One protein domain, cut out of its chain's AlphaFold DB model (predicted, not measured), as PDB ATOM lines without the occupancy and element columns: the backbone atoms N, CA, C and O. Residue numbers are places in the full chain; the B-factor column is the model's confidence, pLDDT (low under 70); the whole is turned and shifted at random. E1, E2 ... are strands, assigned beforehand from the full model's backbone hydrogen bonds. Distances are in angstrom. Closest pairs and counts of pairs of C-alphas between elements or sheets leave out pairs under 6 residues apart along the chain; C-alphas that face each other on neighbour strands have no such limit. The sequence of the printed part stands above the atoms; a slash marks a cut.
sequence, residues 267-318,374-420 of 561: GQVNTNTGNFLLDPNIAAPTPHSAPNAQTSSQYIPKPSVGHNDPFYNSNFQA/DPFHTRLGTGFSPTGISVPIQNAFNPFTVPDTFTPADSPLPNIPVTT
ATOM      1  N   GLY A 267      54.559  32.373  67.985       93.31
ATOM      2  CA  GLY A 267      53.747  33.449  67.415       93.31
ATOM      3  C   GLY A 267      52.239  33.323  67.644       93.31
ATOM      4  O   GLY A 267      51.475  33.805  66.817       93.31
ATOM      5  N   GLN A 268      51.776  32.663  68.709       94.19
ATOM      6  CA  GLN A 268      50.350  32.614  69.048       94.19
ATOM      7  C   GLN A 268      50.110  33.118  70.474       94.19
ATOM      8  O   GLN A 268      50.813  32.725  71.401       94.19
ATOM      9  N   VAL A 269      49.081  33.945  70.650       94.88
ATOM     10  CA  VAL A 269      48.630  34.432  71.960       94.88
ATOM     11  C   VAL A 269      47.129  34.183  72.088       94.88
ATOM     12  O   VAL A 269      46.347  34.596  71.233       94.88
ATOM     13  N   ASN A 270      46.734  33.483  73.147       92.94
ATOM     14  CA  ASN A 270      45.350  33.128  73.451       92.94
ATOM     15  C   ASN A 270      44.859  33.889  74.684       92.94
ATOM     16  O   ASN A 270      45.028  33.423  75.808       92.94
ATOM     17  N   THR A 271      44.240  35.042  74.480       82.94
ATOM     18  CA  THR A 271      43.712  35.866  75.570       82.94
ATOM     19  C   THR A 271      42.224  35.587  75.795       82.94
ATOM     20  O   THR A 271      41.556  34.906  75.015       82.94
ATOM     21  N   ASN A 272      41.666  36.185  76.845       80.19
ATOM     22  CA  ASN A 272      40.217  36.265  77.054       80.19
ATOM     23  C   ASN A 272      39.466  36.997  75.919       80.19
ATOM     24  O   ASN A 272      38.262  36.801  75.767       80.19
ATOM     25  N   THR A 273      40.153  37.820  75.122       82.12
ATOM     26  CA  THR A 273      39.576  38.552  73.984       82.12
ATOM     27  C   THR A 273      39.649  37.795  72.657       82.12
ATOM     28  O   THR A 273      39.048  38.233  71.676       82.12
ATOM     29  N   GLY A 274      40.348  36.656  72.601       89.25
ATOM     30  CA  GLY A 274      40.411  35.807  71.416       89.25
ATOM     31  C   GLY A 274      41.748  35.092  71.229       89.25
ATOM     32  O   GLY A 274      42.679  35.218  72.020       89.25
ATOM     33  N   ASN A 275      41.844  34.335  70.136       92.75
ATOM     34  CA  ASN A 275      43.083  33.687  69.714       92.75
ATOM     35  C   ASN A 275      43.715  34.513  68.597       92.75
ATOM     36  O   ASN A 275      43.070  34.743  67.575       92.75
ATOM     37  N   PHE A 276      44.972  34.900  68.758       94.44
ATOM     38  CA  PHE A 276      45.691  35.748  67.814       94.44
ATOM     39  C   PHE A 276      46.975  35.070  67.343       94.44
ATOM     40  O   PHE A 276      47.635  34.355  68.101       94.44
ATOM     41  N   LEU A 277      47.322  35.293  66.080       93.88
ATOM     42  CA  LEU A 277      48.573  34.865  65.467       93.88
ATOM     43  C   LEU A 277      49.404  36.100  65.129       93.88
ATOM     44  O   LEU A 277      48.862  37.078  64.626       93.88
ATOM     45  N   LEU A 278      50.706  36.049  65.382       95.00
ATOM     46  CA  LEU A 278      51.657  37.018  64.853       95.00
ATOM     47  C   LEU A 278      51.616  36.948  63.322       95.00
ATOM     48  O   LEU A 278      51.573  35.845  62.764       95.00
ATOM     49  N   ASP A 279      51.624  38.101  62.653       91.88
ATOM     50  CA  ASP A 279      51.722  38.159  61.194       91.88
ATOM     51  C   ASP A 279      52.914  37.292  60.731       91.88
ATOM     52  O   ASP A 279      54.032  37.488  61.214       91.88
ATOM     53  N   PRO A 280      52.714  36.321  59.817       87.81
ATOM     54  CA  PRO A 280      53.774  35.428  59.347       87.81
ATOM     55  C   PRO A 280      55.024  36.124  58.786       87.81
ATOM     56  O   PRO A 280      56.092  35.506  58.730       87.81
ATOM     57  N   ASN A 281      54.902  37.385  58.359       89.69
ATOM     58  CA  ASN A 281      56.001  38.197  57.841       89.69
ATOM     59  C   ASN A 281      56.825  38.873  58.950       89.69
ATOM     60  O   ASN A 281      57.885  39.432  58.673       89.69
ATOM     61  N   ILE A 282      56.365  38.814  60.201       92.81
ATOM     62  CA  ILE A 282      57.029  39.398  61.363       92.81
ATOM     63  C   ILE A 282      57.742  38.288  62.140       92.81
ATOM     64  O   ILE A 282      57.145  37.309  62.585       92.81
ATOM     65  N   ALA A 283      59.056  38.436  62.315       92.81
ATOM     66  CA  ALA A 283      59.863  37.478  63.069       92.81
ATOM     67  C   ALA A 283      59.674  37.628  64.589       92.81
ATOM     68  O   ALA A 283      59.584  36.630  65.304       92.81
ATOM     69  N   ALA A 284      59.591  38.868  65.067       94.94
ATOM     70  CA  ALA A 284      59.375  39.231  66.460       94.94
ATOM     71  C   ALA A 284      58.548  40.526  66.500       94.94
ATOM     72  O   ALA A 284      58.874  41.449  65.747       94.94
ATOM     73  N   PRO A 285      57.492  40.620  67.323       96.75
ATOM     74  CA  PRO A 285      56.716  41.845  67.422       96.75
ATOM     75  C   PRO A 285      57.510  42.945  68.132       96.75
ATOM     76  O   PRO A 285      58.305  42.667  69.030       96.75
ATOM     77  N   THR A 286      57.247  44.203  67.783       97.19
ATOM     78  CA  THR A 286      57.802  45.358  68.507       97.19
ATOM     79  C   THR A 286      57.373  45.337  69.986       97.19
ATOM     80  O   THR A 286      56.160  45.332  70.245       97.19
ATOM     81  N   PRO A 287      58.317  45.363  70.951       97.50
ATOM     82  CA  PRO A 287      58.002  45.418  72.379       97.50
ATOM     83  C   PRO A 287      57.163  46.647  72.751       97.50
ATOM     84  O   PRO A 287      57.332  47.715  72.166       97.50
ATOM     85  N   HIS A 288      56.262  46.488  73.722       97.12
ATOM     86  CA  HIS A 288      55.417  47.536  74.309       97.12
ATOM     87  C   HIS A 288      54.694  48.441  73.290       97.12
ATOM     88  O   HIS A 288      54.544  49.643  73.501       97.12
ATOM     89  N   SER A 289      54.248  47.873  72.168       97.31
ATOM     90  CA  SER A 289      53.714  48.627  71.026       97.31
ATOM     91  C   SER A 289      52.188  48.729  70.983       97.31
ATOM     92  O   SER A 289      51.660  49.548  70.232       97.31
ATOM     93  N   ALA A 290      51.462  47.927  71.766       96.88
ATOM     94  CA  ALA A 290      49.999  47.947  71.797       96.88
ATOM     95  C   ALA A 290      49.448  47.619  73.194       96.88
ATOM     96  O   ALA A 290      50.119  46.941  73.962       96.88
ATOM     97  N   PRO A 291      48.211  48.017  73.535       95.94
ATOM     98  CA  PRO A 291      47.569  47.578  74.774       95.94
ATOM     99  C   PRO A 291      47.455  46.054  74.905       95.94
ATOM    100  O   PRO A 291      47.689  45.518  75.980       95.94
ATOM    101  N   ASN A 292      47.096  45.353  73.826       95.00
ATOM    102  CA  ASN A 292      46.892  43.902  73.805       95.00
ATOM    103  C   ASN A 292      46.916  43.353  72.363       95.00
ATOM    104  O   ASN A 292      47.004  44.116  71.398       95.00
ATOM    105  N   ALA A 293      46.792  42.031  72.204       94.56
ATOM    106  CA  ALA A 293      46.827  41.369  70.897       94.56
ATOM    107  C   ALA A 293      45.707  41.817  69.939       94.56
ATOM    108  O   ALA A 293      45.926  41.857  68.735       94.56
ATOM    109  N   GLN A 294      44.537  42.208  70.457       94.44
ATOM    110  CA  GLN A 294      43.397  42.649  69.644       94.44
ATOM    111  C   GLN A 294      43.618  44.023  69.001       94.44
ATOM    112  O   GLN A 294      43.085  44.301  67.932       94.44
ATOM    113  N   THR A 295      44.378  44.892  69.667       94.88
ATOM    114  CA  THR A 295      44.653  46.267  69.216       94.88
ATOM    115  C   THR A 295      45.997  46.406  68.502       94.88
ATOM    116  O   THR A 295      46.280  47.454  67.924       94.88
ATOM    117  N   SER A 296      46.830  45.363  68.518       95.81
ATOM    118  CA  SER A 296      48.113  45.344  67.819       95.81
ATOM    119  C   SER A 296      47.929  45.129  66.318       95.81
ATOM    120  O   SER A 296      47.295  44.167  65.900       95.81
ATOM    121  N   SER A 297      48.567  45.961  65.492       95.88
ATOM    122  CA  SER A 297      48.616  45.767  64.034       95.88
ATOM    123  C   SER A 297      49.508  44.599  63.594       95.88
ATOM    124  O   SER A 297      49.494  44.230  62.425       95.88
ATOM    125  N   GLN A 298      50.296  44.028  64.512       96.56
ATOM    126  CA  GLN A 298      51.225  42.925  64.242       96.56
ATOM    127  C   GLN A 298      50.590  41.549  64.485       96.56
ATOM    128  O   GLN A 298      51.197  40.526  64.168       96.56
ATOM    129  N   TYR A 299      49.382  41.516  65.058       95.62
ATOM    130  CA  TYR A 299      48.634  40.301  65.345       95.62
ATOM    131  C   TYR A 299      47.333  40.271  64.546       95.62
ATOM    132  O   TYR A 299      46.617  41.263  64.442       95.62
ATOM    133  N   ILE A 300      47.006  39.100  64.011       93.44
ATOM    134  CA  ILE A 300      45.761  38.835  63.291       93.44
ATOM    135  C   ILE A 300      44.904  37.836  64.078       93.44
ATOM    136  O   ILE A 300      45.452  36.913  64.692       93.44
ATOM    137  N   PRO A 301      43.564  37.963  64.074       92.44
ATOM    138  CA  PRO A 301      42.694  36.934  64.633       92.44
ATOM    139  C   PRO A 301      42.980  35.577  63.981       92.44
ATOM    140  O   PRO A 301      43.055  35.470  62.755       92.44
ATOM    141  N   LYS A 302      43.138  34.526  64.791       89.38
ATOM    142  CA  LYS A 302      43.344  33.167  64.290       89.38
ATOM    143  C   LYS A 302      42.099  32.744  63.497       89.38
ATOM    144  O   LYS A 302      41.022  32.669  64.090       89.38
ATOM    145  N   PRO A 303      42.222  32.415  62.200       84.56
ATOM    146  CA  PRO A 303      41.068  32.032  61.405       84.56
ATOM    147  C   PRO A 303      40.537  30.666  61.851       84.56
ATOM    148  O   PRO A 303      41.302  29.704  61.998       84.56
ATOM    149  N   SER A 304      39.221  30.589  62.036       83.88
ATOM    150  CA  SER A 304      38.488  29.336  62.224       83.88
ATOM    151  C   SER A 304      38.323  28.657  60.869       83.88
ATOM    152  O   SER A 304      37.509  29.085  60.056       83.88
ATOM    153  N   VAL A 305      39.111  27.613  60.620       84.31
ATOM    154  CA  VAL A 305      39.100  26.865  59.357       84.31
ATOM    155  C   VAL A 305      38.539  25.461  59.571       84.31
ATOM    156  O   VAL A 305      38.871  24.793  60.552       84.31
ATOM    157  N   GLY A 306      37.668  25.017  58.665       85.19
ATOM    158  CA  GLY A 306      37.130  23.656  58.681       85.19
ATOM    159  C   GLY A 306      38.166  22.625  58.226       85.19
ATOM    160  O   GLY A 306      39.149  22.968  57.581       85.19
ATOM    161  N   HIS A 307      37.924  21.343  58.506       84.50
ATOM    162  CA  HIS A 307      38.842  20.249  58.144       84.50
ATOM    163  C   HIS A 307      39.139  20.137  56.639       84.50
ATOM    164  O   HIS A 307      40.199  19.648  56.260       84.50
ATOM    165  N   ASN A 308      38.222  20.612  55.790       82.38
ATOM    166  CA  ASN A 308      38.364  20.596  54.331       82.38
ATOM    167  C   ASN A 308      39.126  21.814  53.781       82.38
ATOM    168  O   ASN A 308      39.340  21.911  52.575       82.38
ATOM    169  N   ASP A 309      39.496  22.764  54.638       86.44
ATOM    170  CA  ASP A 309      40.185  23.981  54.232       86.44
ATOM    171  C   ASP A 309      41.678  23.694  53.955       86.44
ATOM    172  O   ASP A 309      42.350  23.082  54.796       86.44
ATOM    173  N   PRO A 310      42.250  24.154  52.824       80.94
ATOM    174  CA  PRO A 310      43.672  23.973  52.519       80.94
ATOM    175  C   PRO A 310      44.626  24.512  53.599       80.94
ATOM    176  O   PRO A 310      45.716  23.972  53.799       80.94
ATOM    177  N   PHE A 311      44.223  25.551  54.334       82.94
ATOM    178  CA  PHE A 311      44.992  26.134  55.432       82.94
ATOM    179  C   PHE A 311      44.916  25.314  56.723       82.94
ATOM    180  O   PHE A 311      45.761  25.518  57.605       82.94
ATOM    181  N   TYR A 312      43.973  24.368  56.850       85.81
ATOM    182  CA  TYR A 312      43.826  23.527  58.042       85.81
ATOM    183  C   TYR A 312      45.127  22.789  58.362       85.81
ATOM    184  O   TYR A 312      45.565  22.749  59.513       85.81
ATOM    185  N   ASN A 313      45.809  22.263  57.339       84.31
ATOM    186  CA  ASN A 313      47.024  21.472  57.527       84.31
ATOM    187  C   ASN A 313      48.309  22.309  57.726       84.31
ATOM    188  O   ASN A 313      49.410  21.763  57.784       84.31
ATOM    189  N   SER A 314      48.193  23.633  57.845       84.19
ATOM    190  CA  SER A 314      49.342  24.522  58.030       84.19
ATOM    191  C   SER A 314      49.883  24.510  59.467       84.19
ATOM    192  O   SER A 314      49.143  24.297  60.433       84.19
ATOM    193  N   ASN A 315      51.169  24.851  59.626       79.56
ATOM    194  CA  ASN A 315      51.788  25.059  60.943       79.56
ATOM    195  C   ASN A 315      51.186  26.256  61.708       79.56
ATOM    196  O   ASN A 315      51.327  26.335  62.926       79.56
ATOM    197  N   PHE A 316      50.470  27.160  61.028       80.31
ATOM    198  CA  PHE A 316      49.738  28.272  61.648       80.31
ATOM    199  C   PHE A 316      48.451  27.819  62.344       80.31
ATOM    200  O   PHE A 316      47.993  28.468  63.287       80.31
ATOM    201  N   GLN A 317      47.893  26.669  61.960       86.31
ATOM    202  CA  GLN A 317      46.747  26.081  62.649       86.31
ATOM    203  C   GLN A 317      47.178  25.249  63.851       86.31
ATOM    204  O   GLN A 317      46.767  25.547  64.981       86.31
ATOM    205  N   ALA A 318      48.095  24.309  63.639       89.94
ATOM    206  CA  ALA A 318      48.694  23.494  64.686       89.94
ATOM    207  C   ALA A 318      50.093  23.026  64.270       89.94
ATOM    208  O   ALA A 318      50.378  22.826  63.092       89.94
ATOM    209  N   ASP A 374      52.447  26.471  82.765       94.00
ATOM    210  CA  ASP A 374      52.863  27.849  83.052       94.00
ATOM    211  C   ASP A 374      53.951  27.889  84.153       94.00
ATOM    212  O   ASP A 374      53.730  27.314  85.223       94.00
ATOM    213  N   PRO A 375      55.106  28.554  83.933       93.94
ATOM    214  CA  PRO A 375      56.135  28.733  84.962       93.94
ATOM    215  C   PRO A 375      55.657  29.563  86.163       93.94
ATOM    216  O   PRO A 375      56.246  29.482  87.247       93.94
ATOM    217  N   PHE A 376      54.593  30.354  85.997       93.81
ATOM    218  CA  PHE A 376      53.902  31.029  87.092       93.81
ATOM    219  C   PHE A 376      52.754  30.148  87.597       93.81
ATOM    220  O   PHE A 376      51.838  29.788  86.856       93.81
ATOM    221  N   HIS A 377      52.815  29.791  88.878       92.00
ATOM    222  CA  HIS A 377      51.935  28.796  89.480       92.00
ATOM    223  C   HIS A 377      51.519  29.196  90.900       92.00
ATOM    224  O   HIS A 377      52.202  29.974  91.567       92.00
ATOM    225  N   THR A 378      50.419  28.630  91.389       90.19
ATOM    226  CA  THR A 378      50.031  28.734  92.807       90.19
ATOM    227  C   THR A 378      51.017  27.967  93.695       90.19
ATOM    228  O   THR A 378      51.822  27.168  93.209       90.19
ATOM    229  N   ARG A 379      50.957  28.129  95.023       88.50
ATOM    230  CA  ARG A 379      51.744  27.290  95.956       88.50
ATOM    231  C   ARG A 379      51.486  25.785  95.812       88.50
ATOM    232  O   ARG A 379      52.345  25.000  96.197       88.50
ATOM    233  N   LEU A 380      50.345  25.389  95.244       87.94
ATOM    234  CA  LEU A 380      50.006  23.990  94.952       87.94
ATOM    235  C   LEU A 380      50.570  23.491  93.607       87.94
ATOM    236  O   LEU A 380      50.355  22.340  93.248       87.94
ATOM    237  N   GLY A 381      51.282  24.340  92.858       84.56
ATOM    238  CA  GLY A 381      51.895  23.987  91.574       84.56
ATOM    239  C   GLY A 381      50.953  24.074  90.369       84.56
ATOM    240  O   GLY A 381      51.359  23.756  89.254       84.56
ATOM    241  N   THR A 382      49.713  24.532  90.558       86.38
ATOM    242  CA  THR A 382      48.762  24.721  89.458       86.38
ATOM    243  C   THR A 382      49.153  25.947  88.638       86.38
ATOM    244  O   THR A 382      49.230  27.052  89.180       86.38
ATOM    245  N   GLY A 383      49.397  25.755  87.338       83.62
ATOM    246  CA  GLY A 383      49.690  26.842  86.404       83.62
ATOM    247  C   GLY A 383      48.525  27.826  86.293       83.62
ATOM    248  O   GLY A 383      47.361  27.428  86.341       83.62
ATOM    249  N   PHE A 384      48.848  29.110  86.168       83.94
ATOM    250  CA  PHE A 384      47.855  30.178  86.161       83.94
ATOM    251  C   PHE A 384      47.234  30.405  84.776       83.94
ATOM    252  O   PHE A 384      46.017  30.554  84.653       83.94
ATOM    253  N   SER A 385      48.057  30.411  83.726       89.94
ATOM    254  CA  SER A 385      47.566  30.592  82.370       89.94
ATOM    255  C   SER A 385      46.683  29.408  81.953       89.94
ATOM    256  O   SER A 385      47.161  28.269  81.939       89.94
ATOM    257  N   PRO A 386      45.423  29.644  81.531       80.31
ATOM    258  CA  PRO A 386      44.541  28.571  81.070       80.31
ATOM    259  C   PRO A 386      45.114  27.825  79.863       80.31
ATOM    260  O   PRO A 386      44.825  26.649  79.641       80.31
ATOM    261  N   THR A 387      45.921  28.513  79.047       87.94
ATOM    262  CA  THR A 387      46.608  27.919  77.907       87.94
ATOM    263  C   THR A 387      47.971  28.586  77.705       87.94
ATOM    264  O   THR A 387      48.039  29.798  77.603       87.94
ATOM    265  N   GLY A 388      49.045  27.814  77.518       92.44
ATOM    266  CA  GLY A 388      50.371  28.415  77.292       92.44
ATOM    267  C   GLY A 388      51.002  28.908  78.593       92.44
ATOM    268  O   GLY A 388      50.786  28.292  79.633       92.44
ATOM    269  N   ILE A 389      51.796  29.975  78.516       95.56
ATOM    270  CA  ILE A 389      52.508  30.560  79.657       95.56
ATOM    271  C   ILE A 389      52.057  31.993  79.926       95.56
ATOM    272  O   ILE A 389      51.571  32.687  79.028       95.56
ATOM    273  N   SER A 390      52.277  32.435  81.160       95.62
ATOM    274  CA  SER A 390      52.173  33.839  81.535       95.62
ATOM    275  C   SER A 390      53.506  34.545  81.327       95.62
ATOM    276  O   SER A 390      54.564  34.006  81.652       95.62
ATOM    277  N   VAL A 391      53.464  35.764  80.794       97.19
ATOM    278  CA  VAL A 391      54.651  36.590  80.551       97.19
ATOM    279  C   VAL A 391      54.457  37.955  81.208       97.19
ATOM    280  O   VAL A 391      53.504  38.648  80.853       97.19
ATOM    281  N   PRO A 392      55.317  38.367  82.156       97.69
ATOM    282  CA  PRO A 392      55.232  39.680  82.789       97.69
ATOM    283  C   PRO A 392      55.192  40.827  81.774       97.69
ATOM    284  O   PRO A 392      55.900  40.796  80.766       97.69
ATOM    285  N   ILE A 393      54.400  41.866  82.049       97.25
ATOM    286  CA  ILE A 393      54.343  43.072  81.199       97.25
ATOM    287  C   ILE A 393      55.697  43.787  81.158       97.25
ATOM    288  O   ILE A 393      56.038  44.384  80.148       97.25
ATOM    289  N   GLN A 394      56.495  43.672  82.221       97.00
ATOM    290  CA  GLN A 394      57.843  44.243  82.304       97.00
ATOM    291  C   GLN A 394      58.899  43.511  81.459       97.00
ATOM    292  O   GLN A 394      60.000  44.030  81.305       97.00
ATOM    293  N   ASN A 395      58.612  42.300  80.962       98.25
ATOM    294  CA  ASN A 395      59.569  41.554  80.147       98.25
ATOM    295  C   ASN A 395      59.972  42.394  78.926       98.25
ATOM    296  O   ASN A 395      59.099  42.918  78.235       98.25
ATOM    297  N   ALA A 396      61.274  42.458  78.633       97.31
ATOM    298  CA  ALA A 396      61.836  43.310  77.577       97.31
ATOM    299  C   ALA A 396      61.233  43.079  76.178       97.31
ATOM    300  O   ALA A 396      61.349  43.931  75.298       97.31
ATOM    301  N   PHE A 397      60.621  41.913  75.958       98.00
ATOM    302  CA  PHE A 397      60.048  41.499  74.684       98.00
ATOM    303  C   PHE A 397      58.523  41.431  74.687       98.00
ATOM    304  O   PHE A 397      57.946  41.057  73.667       98.00
ATOM    305  N   ASN A 398      57.852  41.774  75.791       98.06
ATOM    306  CA  ASN A 398      56.396  41.776  75.814       98.06
ATOM    307  C   ASN A 398      55.862  42.875  74.880       98.06
ATOM    308  O   ASN A 398      56.132  44.052  75.117       98.06
ATOM    309  N   PRO A 399      55.109  42.545  73.813       97.81
ATOM    310  CA  PRO A 399      54.584  43.548  72.892       97.81
ATOM    311  C   PRO A 399      53.443  44.370  73.497       97.81
ATOM    312  O   PRO A 399      53.032  45.364  72.894       97.81
ATOM    313  N   PHE A 400      52.924  43.968  74.659       97.38
ATOM    314  CA  PHE A 400      51.735  44.540  75.261       97.38
ATOM    315  C   PHE A 400      52.053  45.471  76.432       97.38
ATOM    316  O   PHE A 400      53.015  45.266  77.172       97.38
ATOM    317  N   THR A 401      51.237  46.511  76.595       97.12
ATOM    318  CA  THR A 401      51.380  47.512  77.666       97.12
ATOM    319  C   THR A 401      50.347  47.363  78.778       97.12
ATOM    320  O   THR A 401      50.528  47.940  79.849       97.12
ATOM    321  N   VAL A 402      49.280  46.588  78.558       96.12
ATOM    322  CA  VAL A 402      48.219  46.356  79.544       96.12
ATOM    323  C   VAL A 402      48.182  44.869  79.912       96.12
ATOM    324  O   VAL A 402      48.074  44.034  79.012       96.12
ATOM    325  N   PRO A 403      48.268  44.511  81.210       94.69
ATOM    326  CA  PRO A 403      48.087  43.129  81.639       94.69
ATOM    327  C   PRO A 403      46.652  42.665  81.388       94.69
ATOM    328  O   PRO A 403      45.706  43.423  81.599       94.69
ATOM    329  N   ASP A 404      46.476  41.405  80.996       91.19
ATOM    330  CA  ASP A 404      45.144  40.791  80.993       91.19
ATOM    331  C   ASP A 404      44.727  40.361  82.405       91.19
ATOM    332  O   ASP A 404      43.536  40.212  82.683       91.19
ATOM    333  N   THR A 405      45.699  40.195  83.306       92.12
ATOM    334  CA  THR A 405      45.494  39.767  84.690       92.12
ATOM    335  C   THR A 405      46.786  39.877  85.521       92.12
ATOM    336  O   THR A 405      47.842  40.286  85.033       92.12
ATOM    337  N   PHE A 406      46.707  39.489  86.793       94.62
ATOM    338  CA  PHE A 406      47.819  39.457  87.735       94.62
ATOM    339  C   PHE A 406      48.029  38.045  88.271       94.62
ATOM    340  O   PHE A 406      47.076  37.275  88.409       94.62
ATOM    341  N   THR A 407      49.269  37.709  88.627       93.81
ATOM    342  CA  THR A 407      49.533  36.449  89.327       93.81
ATOM    343  C   THR A 407      48.756  36.391  90.658       93.81
ATOM    344  O   THR A 407      48.711  37.392  91.384       93.81
ATOM    345  N   PRO A 408      48.147  35.242  91.013       90.38
ATOM    346  CA  PRO A 408      47.296  35.118  92.200       90.38
ATOM    347  C   PRO A 408      47.999  35.438  93.526       90.38
ATOM    348  O   PRO A 408      49.208  35.256  93.661       90.38
ATOM    349  N   ALA A 409      47.233  35.836  94.545       91.19
ATOM    350  CA  ALA A 409      47.760  36.132  95.883       91.19
ATOM    351  C   ALA A 409      48.417  34.917  96.574       91.19
ATOM    352  O   ALA A 409      49.300  35.081  97.415       91.19
ATOM    353  N   ASP A 410      48.007  33.698  96.218       91.12
ATOM    354  CA  ASP A 410      48.574  32.438  96.706       91.12
ATOM    355  C   ASP A 410      49.754  31.928  95.852       91.12
ATOM    356  O   ASP A 410      50.269  30.838  96.105       91.12
ATOM    357  N   SER A 411      50.223  32.708  94.872       91.56
ATOM    358  CA  SER A 411      51.465  32.465  94.127       91.56
ATOM    359  C   SER A 411      52.704  32.718  95.006       91.56
ATOM    360  O   SER A 411      52.672  33.589  95.881       91.56
ATOM    361  N   PRO A 412      53.839  32.030  94.765       90.31
ATOM    362  CA  PRO A 412      55.140  32.434  95.307       90.31
ATOM    363  C   PRO A 412      55.561  33.851  94.887       90.31
ATOM    364  O   PRO A 412      56.332  34.498  95.586       90.31
ATOM    365  N   LEU A 413      55.043  34.326  93.752       92.12
ATOM    366  CA  LEU A 413      55.247  35.665  93.211       92.12
ATOM    367  C   LEU A 413      53.875  36.304  92.937       92.12
ATOM    368  O   LEU A 413      53.373  36.174  91.816       92.12
ATOM    369  N   PRO A 414      53.216  36.898  93.946       93.62
ATOM    370  CA  PRO A 414      51.868  37.447  93.811       93.62
ATOM    371  C   PRO A 414      51.858  38.839  93.165       93.62
ATOM    372  O   PRO A 414      52.829  39.588  93.269       93.62
ATOM    373  N   ASN A 415      50.724  39.214  92.566       94.69
ATOM    374  CA  ASN A 415      50.435  40.551  92.032       94.69
ATOM    375  C   ASN A 415      51.374  41.043  90.913       94.69
ATOM    376  O   ASN A 415      51.524  42.249  90.714       94.69
ATOM    377  N   ILE A 416      51.985  40.136  90.153       95.94
ATOM    378  CA  ILE A 416      52.770  40.492  88.967       95.94
ATOM    379  C   ILE A 416      51.810  40.687  87.786       95.94
ATOM    380  O   ILE A 416      51.064  39.754  87.481       95.94
ATOM    381  N   PRO A 417      51.816  41.852  87.106       96.50
ATOM    382  CA  PRO A 417      51.022  42.065  85.899       96.50
ATOM    383  C   PRO A 417      51.574  41.215  84.753       96.50
ATOM    384  O   PRO A 417      52.750  41.330  84.397       96.50
ATOM    385  N   VAL A 418      50.730  40.377  84.157       95.25
ATOM    386  CA  VAL A 418      51.131  39.438  83.102       95.25
ATOM    387  C   VAL A 418      50.228  39.546  81.878       95.25
ATOM    388  O   VAL A 418      49.116  40.061  81.942       95.25
ATOM    389  N   THR A 419      50.741  39.053  80.757       95.12
ATOM    390  CA  THR A 419      49.972  38.585  79.608       95.12
ATOM    391  C   THR A 419      49.880  37.066  79.698       95.12
ATOM    392  O   THR A 419      50.914  36.394  79.694       95.12
ATOM    393  N   THR A 420      48.677  36.506  79.751       94.50
ATOM    394  CA  THR A 420      48.467  35.054  79.667       94.50
ATOM    395  C   THR A 420      48.311  34.586  78.226       94.50
ATOM    396  O   THR A 420      48.234  35.383  77.290       94.50
TER     397      THR A 420
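AT A GLANCE: This is residues 267 to 318 and 374 to 420 of the 561 residues of the protein "Plug domain-containing protein" of Verrucomicrobia bacterium (UniProt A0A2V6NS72). Here is little regular structure: mostly long loops around two small antiparallel sheets, the meander E1-E2-E3, each strand the antiparallel neighbour of the one before, and the hairpin E4-E5. Loops make both ends of the long axis, residues 302 to 318 at one. The 99 printed residues hold no named helix and five strands, E1 to E5 in chain order, with 20 residues: all strand. The whole is only just compact, close to loose, radius of gyration of the C-alphas 14.9 A, spanning 45 by 29 by 20 A.

IN THESE COORDINATES: Find C-alpha 268 at (50.350, 32.614, 69.048), where E1, residues 268 to 271, begins its 9.9 A. E2, 274 to 278, runs 13.1 A; E3, 299 to 301, 6.9 A. E4, 389 to 392, runs 10.0 A; E5, 417 to 420, runs 9.7 A to C-alpha 420 at (48.467, 35.054, 79.667).

HOW THE PARTS SIT: Look at inner strand E2: it forms hairpins with E1, N 276 to O 269 2.8 A, and E3, N 277 to O 300 2.8 A, within hydrogen-bond range. E4 and E5 pair likewise, N 391 to O 419 2.8 A. The closest C-alphas of E1 and E5, Thr 271 and Thr 420, are 6.3 A apart.

THE WHOLE: Residues 319 to 373 are not printed, a gap of 19.3 A between C-alphas 318 and 374. Links E2 to E3 and E4 to E5 are long. No printed residue is under 70 in pLDDT.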